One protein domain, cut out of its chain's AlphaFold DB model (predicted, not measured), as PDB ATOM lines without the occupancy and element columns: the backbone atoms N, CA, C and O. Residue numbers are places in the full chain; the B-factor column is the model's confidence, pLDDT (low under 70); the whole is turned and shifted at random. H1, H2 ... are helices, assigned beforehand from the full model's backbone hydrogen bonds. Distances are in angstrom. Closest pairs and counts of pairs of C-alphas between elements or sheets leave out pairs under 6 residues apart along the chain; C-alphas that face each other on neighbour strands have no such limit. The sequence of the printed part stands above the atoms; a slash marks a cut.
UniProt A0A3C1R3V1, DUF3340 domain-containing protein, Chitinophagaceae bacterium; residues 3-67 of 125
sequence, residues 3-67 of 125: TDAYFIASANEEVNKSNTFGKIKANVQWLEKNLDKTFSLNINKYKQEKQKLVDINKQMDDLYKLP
ATOM      1  N   THR A   3     -67.806  21.057  38.751       77.75
ATOM      2  CA  THR A   3     -67.071  19.999  38.054       77.75
ATOM      3  C   THR A   3     -65.707  20.471  37.535       77.75
ATOM      4  O   THR A   3     -64.707  19.787  37.735       77.75
ATOM      5  N   ASP A   4     -65.623  21.666  36.943       79.81
ATOM      6  CA  ASP A   4     -64.341  22.207  36.452       79.81
ATOM      7  C   ASP A   4     -63.365  22.461  37.609       79.81
ATOM      8  O   ASP A   4     -62.180  22.148  37.519       79.81
ATOM      9  N   ALA A   5     -63.877  22.986  38.728       84.56
ATOM     10  CA  ALA A   5     -63.081  23.223  39.928       84.56
ATOM     11  C   ALA A   5     -62.519  21.916  40.512       84.56
ATOM     12  O   ALA A   5     -61.367  21.887  40.944       84.56
ATOM     13  N   TYR A   6     -63.297  20.829  40.473       85.94
ATOM     14  CA  TYR A   6     -62.836  19.500  40.878       85.94
ATOM     15  C   TYR A   6     -61.679  18.999  40.003       85.94
ATOM     16  O   TYR A   6     -60.657  18.560  40.531       85.94
ATOM     17  N   PHE A   7     -61.787  19.109  38.675       85.12
ATOM     18  CA  PHE A   7     -60.717  18.655  37.781       85.12
ATOM     19  C   PHE A   7     -59.441  19.487  37.917       85.12
ATOM     20  O   PHE A   7     -58.351  18.919  37.938       85.12
ATOM     21  N   ILE A   8     -59.564  20.806  38.090       88.06
ATOM     22  CA  ILE A   8     -58.420  21.680  38.389       88.06
ATOM     23  C   ILE A   8     -57.750  21.259  39.704       88.06
ATOM     24  O   ILE A   8     -56.525  21.172  39.774       88.06
ATOM     25  N   ALA A   9     -58.534  20.976  40.748       89.62
ATOM     26  CA  ALA A   9     -58.001  20.532  42.031       89.62
ATOM     27  C   ALA A   9     -57.272  19.183  41.912       89.62
ATOM     28  O   ALA A   9     -56.143  19.068  42.385       89.62
ATOM     29  N   SER A  10     -57.864  18.202  41.221       87.56
ATOM     30  CA  SER A  10     -57.224  16.902  40.983       87.56
ATOM     31  C   SER A  10     -55.936  17.035  40.168       87.56
ATOM     32  O   SER A  10     -54.955  16.377  40.502       87.56
ATOM     33  N   ALA A  11     -55.923  17.856  39.113       90.62
ATOM     34  CA  ALA A  11     -54.730  18.083  38.298       90.62
ATOM     35  C   ALA A  11     -53.598  18.702  39.133       90.62
ATOM     36  O   ALA A  11     -52.461  18.234  39.115       90.62
ATOM     37  N   ASN A  12     -53.922  19.719  39.936       92.56
ATOM     38  CA  ASN A  12     -52.958  20.331  40.847       92.56
ATOM     39  C   ASN A  12     -52.424  19.327  41.874       92.56
ATOM     40  O   ASN A  12     -51.241  19.358  42.204       92.56
ATOM     41  N   GLU A  13     -53.274  18.449  42.405       91.19
ATOM     42  CA  GLU A  13     -52.858  17.425  43.360       91.19
ATOM     43  C   GLU A  13     -51.858  16.435  42.745       91.19
ATOM     44  O   GLU A  13     -50.838  16.139  43.369       91.19
ATOM     45  N   GLU A  14     -52.102  15.959  41.522       89.81
ATOM     46  CA  GLU A  14     -51.191  15.043  40.822       89.81
ATOM     47  C   GLU A  14     -49.841  15.685  40.521       89.81
ATOM     48  O   GLU A  14     -48.795  15.138  40.893       89.81
ATOM     49  N   VAL A  15     -49.859  16.893  39.954       93.44
ATOM     50  CA  VAL A  15     -48.644  17.664  39.672       93.44
ATOM     51  C   VAL A  15     -47.852  17.922  40.956       93.44
ATOM     52  O   VAL A  15     -46.633  17.756  40.969       93.44
ATOM     53  N   ASN A  16     -48.521  18.266  42.061       93.31
ATOM     54  CA  ASN A  16     -47.856  18.522  43.342       93.31
ATOM     55  C   ASN A  16     -47.285  17.254  44.000       93.31
ATOM     56  O   ASN A  16     -46.291  17.345  44.720       93.31
ATOM     57  N   LYS A  17     -47.888  16.080  43.773       93.62
ATOM     58  CA  LYS A  17     -47.373  14.788  44.267       93.62
ATOM     59  C   LYS A  17     -46.248  14.225  43.400       93.62
ATOM     60  O   LYS A  17     -45.476  13.386  43.866       93.62
ATOM     61  N   SER A  18     -46.138  14.666  42.149       94.50
ATOM     62  CA  SER A  18     -45.095  14.214  41.236       94.50
ATOM     63  C   SER A  18     -43.718  14.737  41.646       94.50
ATOM     64  O   SER A  18     -43.427  15.934  41.609       94.50
ATOM     65  N   ASN A  19     -42.813  13.809  41.965       95.69
ATOM     66  CA  ASN A  19     -41.410  14.126  42.236       95.69
ATOM     67  C   ASN A  19     -40.732  14.815  41.036       95.69
ATOM     68  O   ASN A  19     -39.907  15.710  41.216       95.69
ATOM     69  N   THR A  20     -41.077  14.421  39.807       96.06
ATOM     70  CA  THR A  20     -40.492  15.003  38.591       96.06
ATOM     71  C   THR A  20     -40.938  16.451  38.403       96.06
ATOM     72  O   THR A  20     -40.083  17.322  38.241       96.06
ATOM     73  N   PHE A  21     -42.237  16.748  38.535       97.12
ATOM     74  CA  PHE A  21     -42.728  18.132  38.474       97.12
ATOM     75  C   PHE A  21     -42.207  18.987  39.634       97.12
ATOM     76  O   PHE A  21     -41.875  20.154  39.430       97.12
ATOM     77  N   GLY A  22     -42.024  18.404  40.823       97.00
ATOM     78  CA  GLY A  22     -41.351  19.071  41.940       97.00
ATOM     79  C   GLY A  22     -39.926  19.525  41.595       97.00
ATOM     80  O   GLY A  22     -39.553  20.665  41.879       97.00
ATOM     81  N   LYS A  23     -39.138  18.674  40.924       97.44
ATOM     82  CA  LYS A  23     -37.782  19.020  40.457       97.44
ATOM     83  C   LYS A  23     -37.793  20.053  39.332       97.44
ATOM     84  O   LYS A  23     -37.007  20.996  39.383       97.44
ATOM     85  N   ILE A  24     -38.702  19.917  38.363       97.50
ATOM     86  CA  ILE A  24     -38.906  20.906  37.291       97.50
ATOM     87  C   ILE A  24     -39.183  22.282  37.906       97.50
ATOM     88  O   ILE A  24     -38.503  23.252  37.580       97.50
ATOM     89  N   LYS A  25     -40.111  22.360  38.867       97.06
ATOM     90  CA  LYS A  25     -40.438  23.597  39.587       97.06
ATOM     91  C   LYS A  25     -39.222  24.188  40.296       97.06
ATOM     92  O   LYS A  25     -38.983  25.386  40.187       97.06
ATOM     93  N   ALA A  26     -38.441  23.367  40.998       97.06
ATOM     94  CA  ALA A  26     -37.237  23.832  41.685       97.06
ATOM     95  C   ALA A  26     -36.200  24.419  40.708       97.06
ATOM     96  O   ALA A  26     -35.609  25.464  40.987       97.06
ATOM     97  N   ASN A  27     -36.015  23.786  39.548       97.06
ATOM     98  CA  ASN A  27     -35.110  24.260  38.504       97.06
ATOM     99  C   ASN A  27     -35.604  25.559  37.857       97.06
ATOM    100  O   ASN A  27     -34.817  26.492  37.719       97.06
ATOM    101  N   VAL A  28     -36.898  25.663  37.532       96.12
ATOM    102  CA  VAL A  28     -37.507  26.903  37.012       96.12
ATOM    103  C   VAL A  28     -37.339  28.047  38.011       96.12
ATOM    104  O   VAL A  28     -36.832  29.102  37.648       96.12
ATOM    105  N   GLN A  29     -37.639  27.820  39.291       96.00
ATOM    106  CA  GLN A  29     -37.440  28.824  40.344       96.00
ATOM    107  C   GLN A  29     -35.972  29.227  40.510       96.00
ATOM    108  O   GLN A  29     -35.665  30.369  40.861       96.00
ATOM    109  N   TRP A  30     -35.039  28.291  40.309       94.94
ATOM    110  CA  TRP A  30     -33.623  28.628  40.297       94.94
ATOM    111  C   TRP A  30     -33.286  29.512  39.096       94.94
ATOM    112  O   TRP A  30     -32.613  30.524  39.286       94.94
ATOM    113  N   LEU A  31     -33.764  29.168  37.897       94.12
ATOM    114  CA  LEU A  31     -33.542  29.950  36.682       94.12
ATOM    115  C   LEU A  31     -34.091  31.368  36.846       94.12
ATOM    116  O   LEU A  31     -33.327  32.309  36.680       94.12
ATOM    117  N   GLU A  32     -35.339  31.524  37.292       93.94
ATOM    118  CA  GLU A  32     -35.971  32.826  37.559       93.94
ATOM    119  C   GLU A  32     -35.117  33.715  38.471       93.94
ATOM    120  O   GLU A  32     -34.854  34.873  38.160       93.94
ATOM    121  N   LYS A  33     -34.600  33.154  39.571       91.88
ATOM    122  CA  LYS A  33     -33.724  33.878  40.510       91.88
ATOM    123  C   LYS A  33     -32.352  34.230  39.931       91.88
ATOM    124  O   LYS A  33     -31.636  35.031  40.529       91.88
ATOM    125  N   ASN A  34     -31.939  33.582  38.844       90.25
ATOM    126  CA  ASN A  34     -30.600  33.709  38.270       90.25
ATOM    127  C   ASN A  34     -30.590  34.346  36.869       90.25
ATOM    128  O   ASN A  34     -29.491  34.544  36.351       90.25
ATOM    129  N   LEU A  35     -31.749  34.686  36.288       84.88
ATOM    130  CA  LEU A  35     -31.867  35.308  34.960       84.88
ATOM    131  C   LEU A  35     -31.066  36.614  34.869       84.88
ATOM    132  O   LEU A  35     -30.214  36.746  33.995       84.88
ATOM    133  N   ASP A  36     -31.267  37.517  35.829       85.19
ATOM    134  CA  ASP A  36     -30.664  38.858  35.826       85.19
ATOM    135  C   ASP A  36     -29.483  38.990  36.796       85.19
ATOM    136  O   ASP A  36     -29.137  40.086  37.251       85.19
ATOM    137  N   LYS A  37     -28.859  37.872  37.183       86.94
ATOM    138  CA  LYS A  37     -27.784  37.937  38.174       86.94
ATOM    139  C   LYS A  37     -26.535  38.595  37.594       86.94
ATOM    140  O   LYS A  37     -26.132  38.348  36.457       86.94
ATOM    141  N   THR A  38     -25.834  39.346  38.436       86.88
ATOM    142  CA  THR A  38     -24.482  39.801  38.124       86.88
ATOM    143  C   THR A  38     -23.502  38.633  38.220       86.88
ATOM    144  O   THR A  38     -23.503  37.862  39.181       86.88
ATOM    145  N   PHE A  39     -22.655  38.489  37.202       86.12
ATOM    146  CA  PHE A  39     -21.624  37.457  37.183       86.12
ATOM    147  C   PHE A  39     -20.368  37.922  37.909       86.12
ATOM    148  O   PHE A  39     -19.954  39.079  37.832       86.12
ATOM    149  N   SER A  40     -19.731  36.988  38.607       88.81
ATOM    150  CA  SER A  40     -18.461  37.251  39.272       88.81
ATOM    151  C   SER A  40     -17.323  37.451  38.268       88.81
ATOM    152  O   SER A  40     -17.123  36.620  37.387       88.81
ATOM    153  N   LEU A  41     -16.485  38.470  38.485       92.38
ATOM    154  CA  LEU A  41     -15.226  38.651  37.744       92.38
ATOM    155  C   LEU A  41     -14.124  37.668  38.180       92.38
ATOM    156  O   LEU A  41     -13.134  37.481  37.476       92.38
ATOM    157  N   ASN A  42     -14.287  36.998  39.325       96.75
ATOM    158  CA  ASN A  42     -13.426  35.875  39.687       96.75
ATOM    159  C   ASN A  42     -13.689  34.688  38.745       96.75
ATOM    160  O   ASN A  42     -14.786  34.124  38.742       96.75
ATOM    161  N   ILE A  43     -12.659  34.285  37.998       95.00
ATOM    162  CA  ILE A  43     -12.744  33.252  36.958       95.00
ATOM    163  C   ILE A  43     -13.211  31.886  37.478       95.00
ATOM    164  O   ILE A  43     -13.956  31.190  36.789       95.00
ATOM    165  N   ASN A  44     -12.815  31.498  38.692       96.75
ATOM    166  CA  ASN A  44     -13.212  30.211  39.261       96.75
ATOM    167  C   ASN A  44     -14.703  30.218  39.600       96.75
ATOM    168  O   ASN A  44     -15.422  29.287  39.239       96.75
ATOM    169  N   LYS A  45     -15.181  31.308  40.209       94.81
ATOM    170  CA  LYS A  45     -16.602  31.489  40.512       94.81
ATOM    171  C   LYS A  45     -17.449  31.556  39.236       94.81
ATOM    172  O   LYS A  45     -18.463  30.871  39.153       94.81
ATOM    173  N   TYR A  46     -16.996  32.275  38.209       93.75
ATOM    174  CA  TYR A  46     -17.686  32.324  36.915       93.75
ATOM    175  C   TYR A  46     -17.832  30.935  36.271       93.75
ATOM    176  O   TYR A  46     -18.919  30.557  35.834       93.75
ATOM    177  N   LYS A  47     -16.755  30.136  36.250       94.75
ATOM    178  CA  LYS A  47     -16.791  28.768  35.708       94.75
ATOM    179  C   LYS A  47     -17.786  27.880  36.456       94.75
ATOM    180  O   LYS A  47     -18.543  27.158  35.815       94.75
ATOM    181  N   GLN A  48     -17.814  27.959  37.787       94.44
ATOM    182  CA  GLN A  48     -18.767  27.209  38.612       94.44
ATOM    183  C   GLN A  48     -20.216  27.624  38.331       94.44
ATOM    184  O   GLN A  48     -21.091  26.776  38.179       94.44
ATOM    185  N   GLU A  49     -20.473  28.926  38.217       91.50
ATOM    186  CA  GLU A  49     -21.800  29.461  37.903       91.50
ATOM    187  C   GLU A  49     -22.284  29.026  36.516       91.50
ATOM    188  O   GLU A  49     -23.444  28.639  36.372       91.50
ATOM    189  N   LYS A  50     -21.394  29.041  35.517       92.06
ATOM    190  CA  LYS A  50     -21.685  28.544  34.170       92.06
ATOM    191  C   LYS A  50     -21.958  27.041  34.170       92.06
ATOM    192  O   LYS A  50     -22.917  26.610  33.539       92.06
ATOM    193  N   GLN A  51     -21.149  26.254  34.882       94.75
ATOM    194  CA  GLN A  51     -21.352  24.807  34.974       94.75
ATOM    195  C   GLN A  51     -22.713  24.484  35.591       94.75
ATOM    196  O   GLN A  51     -23.451  23.676  35.044       94.75
ATOM    197  N   LYS A  52     -23.101  25.196  36.653       93.81
ATOM    198  CA  LYS A  52     -24.409  25.012  37.284       93.81
ATOM    199  C   LYS A  52     -25.576  25.269  36.323       93.81
ATOM    200  O   LYS A  52     -26.561  24.540  36.370       93.81
ATOM    201  N   LEU A  53     -25.471  26.272  35.449       93.06
ATOM    202  CA  LEU A  53     -26.487  26.526  34.422       93.06
ATOM    203  C   LEU A  53     -26.569  25.374  33.406       93.06
ATOM    204  O   LEU A  53     -27.664  24.935  33.066       93.06
ATOM    205  N   VAL A  54     -25.418  24.863  32.956       94.62
ATOM    206  CA  VAL A  54     -25.351  23.699  32.057       94.62
ATOM    207  C   VAL A  54     -25.975  22.465  32.712       94.62
ATOM    208  O   VAL A  54     -26.767  21.773  32.076       94.62
ATOM    209  N   ASP A  55     -25.658  22.215  33.982       96.38
ATOM    210  CA  ASP A  55     -26.183  21.073  34.730       96.38
ATOM    211  C   ASP A  55     -27.703  21.161  34.891       96.38
ATOM    212  O   ASP A  55     -28.393  20.159  34.715       96.38
ATOM    213  N   ILE A  56     -28.239  22.353  35.171       96.12
ATOM    214  CA  ILE A  56     -29.686  22.573  35.285       96.12
ATOM    215  C   ILE A  56     -30.382  22.357  33.943       96.12
ATOM    216  O   ILE A  56     -31.388  21.654  33.909       96.12
ATOM    217  N   ASN A  57     -29.837  22.875  32.840       94.56
ATOM    218  CA  ASN A  57     -30.407  22.629  31.512       94.56
ATOM    219  C   ASN A  57     -30.438  21.133  31.184       94.56
ATOM    220  O   ASN A  57     -31.477  20.612  30.791       94.56
ATOM    221  N   LYS A  58     -29.337  20.418  31.442       96.56
ATOM    222  CA  LYS A  58     -29.279  18.969  31.226       96.56
ATOM    223  C   LYS A  58     -30.290  18.218  32.095       96.56
ATOM    224  O   LYS A  58     -30.968  17.319  31.612       96.56
ATOM    225  N   GLN A  59     -30.417  18.596  33.368       96.31
ATOM    226  CA  GLN A  59     -31.429  18.014  34.247       96.31
ATOM    227  C   GLN A  59     -32.841  18.253  33.710       96.31
ATOM    228  O   GLN A  59     -33.652  17.341  33.759       96.31
ATOM    229  N   MET A  60     -33.145  19.445  33.189       96.44
ATOM    230  CA  MET A  60     -34.457  19.741  32.607       96.44
ATOM    231  C   MET A  60     -34.736  18.896  31.360       96.44
ATOM    232  O   MET A  60     -35.814  18.315  31.269       96.44
ATOM    233  N   ASP A  61     -33.757  18.743  30.462       95.31
ATOM    234  CA  ASP A  61     -33.880  17.895  29.265       95.31
ATOM    235  C   ASP A  61     -34.192  16.428  29.600       95.31
ATOM    236  O   ASP A  61     -34.868  15.740  28.829       95.31
ATOM    237  N   ASP A  62     -33.679  15.944  30.734       96.12
ATOM    238  CA  ASP A  62     -33.950  14.600  31.240       96.12
ATOM    239  C   ASP A  62     -35.303  14.535  31.969       96.12
ATOM    240  O   ASP A  62     -36.067  13.596  31.762       96.12
ATOM    241  N   LEU A  63     -35.637  15.536  32.793       97.31
ATOM    242  CA  LEU A  63     -36.893  15.594  33.555       97.31
ATOM    243  C   LEU A  63     -38.130  15.760  32.665       97.31
ATOM    244  O   LEU A  63     -39.215  15.332  33.052       97.31
ATOM    245  N   TYR A  64     -37.982  16.366  31.486       97.06
ATOM    246  CA  TYR A  64     -39.059  16.490  30.501       97.06
ATOM    247  C   TYR A  64     -39.384  15.176  29.786       97.06
ATOM    248  O   TYR A  64     -40.397  15.099  29.091       97.06
ATOM    249  N   LYS A  65     -38.549  14.146  29.972       97.19
ATOM    250  CA  LYS A  65     -38.718  12.842  29.344       97.19
ATOM    251  C   LYS A  65     -39.248  11.810  30.330       97.19
ATOM    252  O   LYS A  65     -38.735  11.634  31.433       97.19
ATOM    253  N   LEU A  66     -40.245  11.059  29.889       96.00
ATOM    254  CA  LEU A  66     -40.777   9.913  30.603       96.00
ATOM    255  C   LEU A  66     -39.757   8.766  30.598       96.00
ATOM    256  O   LEU A  66     -39.229   8.421  29.537       96.00
ATOM    257  N   PRO A  67     -39.532   8.105  31.748       92.94
ATOM    258  CA  PRO A  67     -38.728   6.884  31.803       92.94
ATOM    259  C   PRO A  67     -39.335   5.742  30.983       92.94
ATOM    260  O   PRO A  67     -38.612   4.927  30.413       92.94
TER     261      PRO A  67
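This is residues 3 to 67 of the 125 residues of the protein "DUF3340 domain-containing protein" of Chitinophagaceae bacterium (UniProt A0A3C1R3V1). Look first for a helical hairpin shaped like an open V: H3, the longest helix, and H2 come together through residues 20 to 27 of H2 and 56 to 63 of H3, and spread apart toward the link that joins them. From the closed end of this V, H1 leads off as an arm at a sharp corner with H2, and its residues 3 to 15 stick out; residues 41 to 48, where the link runs into H3, stick out at the other end. The printed part has 65 residues with three named helices, in the order H1, H2, H3, and no named strand; its class is all helix. It is only just extended, close to loose, with a radius of gyration of the C-alphas of 16.3 A, and the C-alphas span 55 by 27 by 13 A, the arm H1 adding to the length.

Start with H3, residues 43 to 63, and then find H2, residues 19 to 34, which touches it. Their closest C-alphas are those of Thr 20 and Leu 63, 6.2 A apart; H2 touches H3 with residues 20 to 27 alone, and H3 touches H2 with residues 56 to 63 alone. They run opposite ways at a shallow tilt of 34 degrees, only just short of steep, and they form a helical hairpin. Next look at H1, residues 3 to 17. H1 and H2 only just touch, with 3 pairs of C-alphas within 8 A, and only at the corner by their link; the closest C-alphas are those of Val 15 and Phe 21, 6.1 A apart. H1 touches H2 with residues 15 to 16 alone, and H2 touches H1 with residues 21 to 22 alone. The lines of H1 and H2 are about perpendicular, at 82 degrees. H1 and H3 are apart. In the backbones of H1, H2 and H3, every O i to N i+4 pair is within hydrogen-bond range.

Find C-alpha 43 at (-12.744, 33.252, 36.958); from there the 21 residues of H3 run 30.1 A to C-alpha 63 at (-36.893, 15.594, 33.555). H2 has 16 residues and measures 22.7 A from C-alpha 19 to C-alpha 34. H1 begins at C-alpha 3, at (-67.071, 19.999, 38.054), and its 15 residues run 21.3 A to C-alpha 17.

The two C-alphas farthest apart are those of Thr 3 and Asn 42, at 56.0 A. Without the stretches that stand free, residues 3 to 15 and 41 to 48, the body of 44 residues spans 36 by 19 by 10 A. The link from H1 to H2, 1 residue, is tight, and the link from H2 to H3, 8 residues, is short. The printed part has no cut. In this model the mean pLDDT of the printed part is 92.8, and no printed residue is under 70.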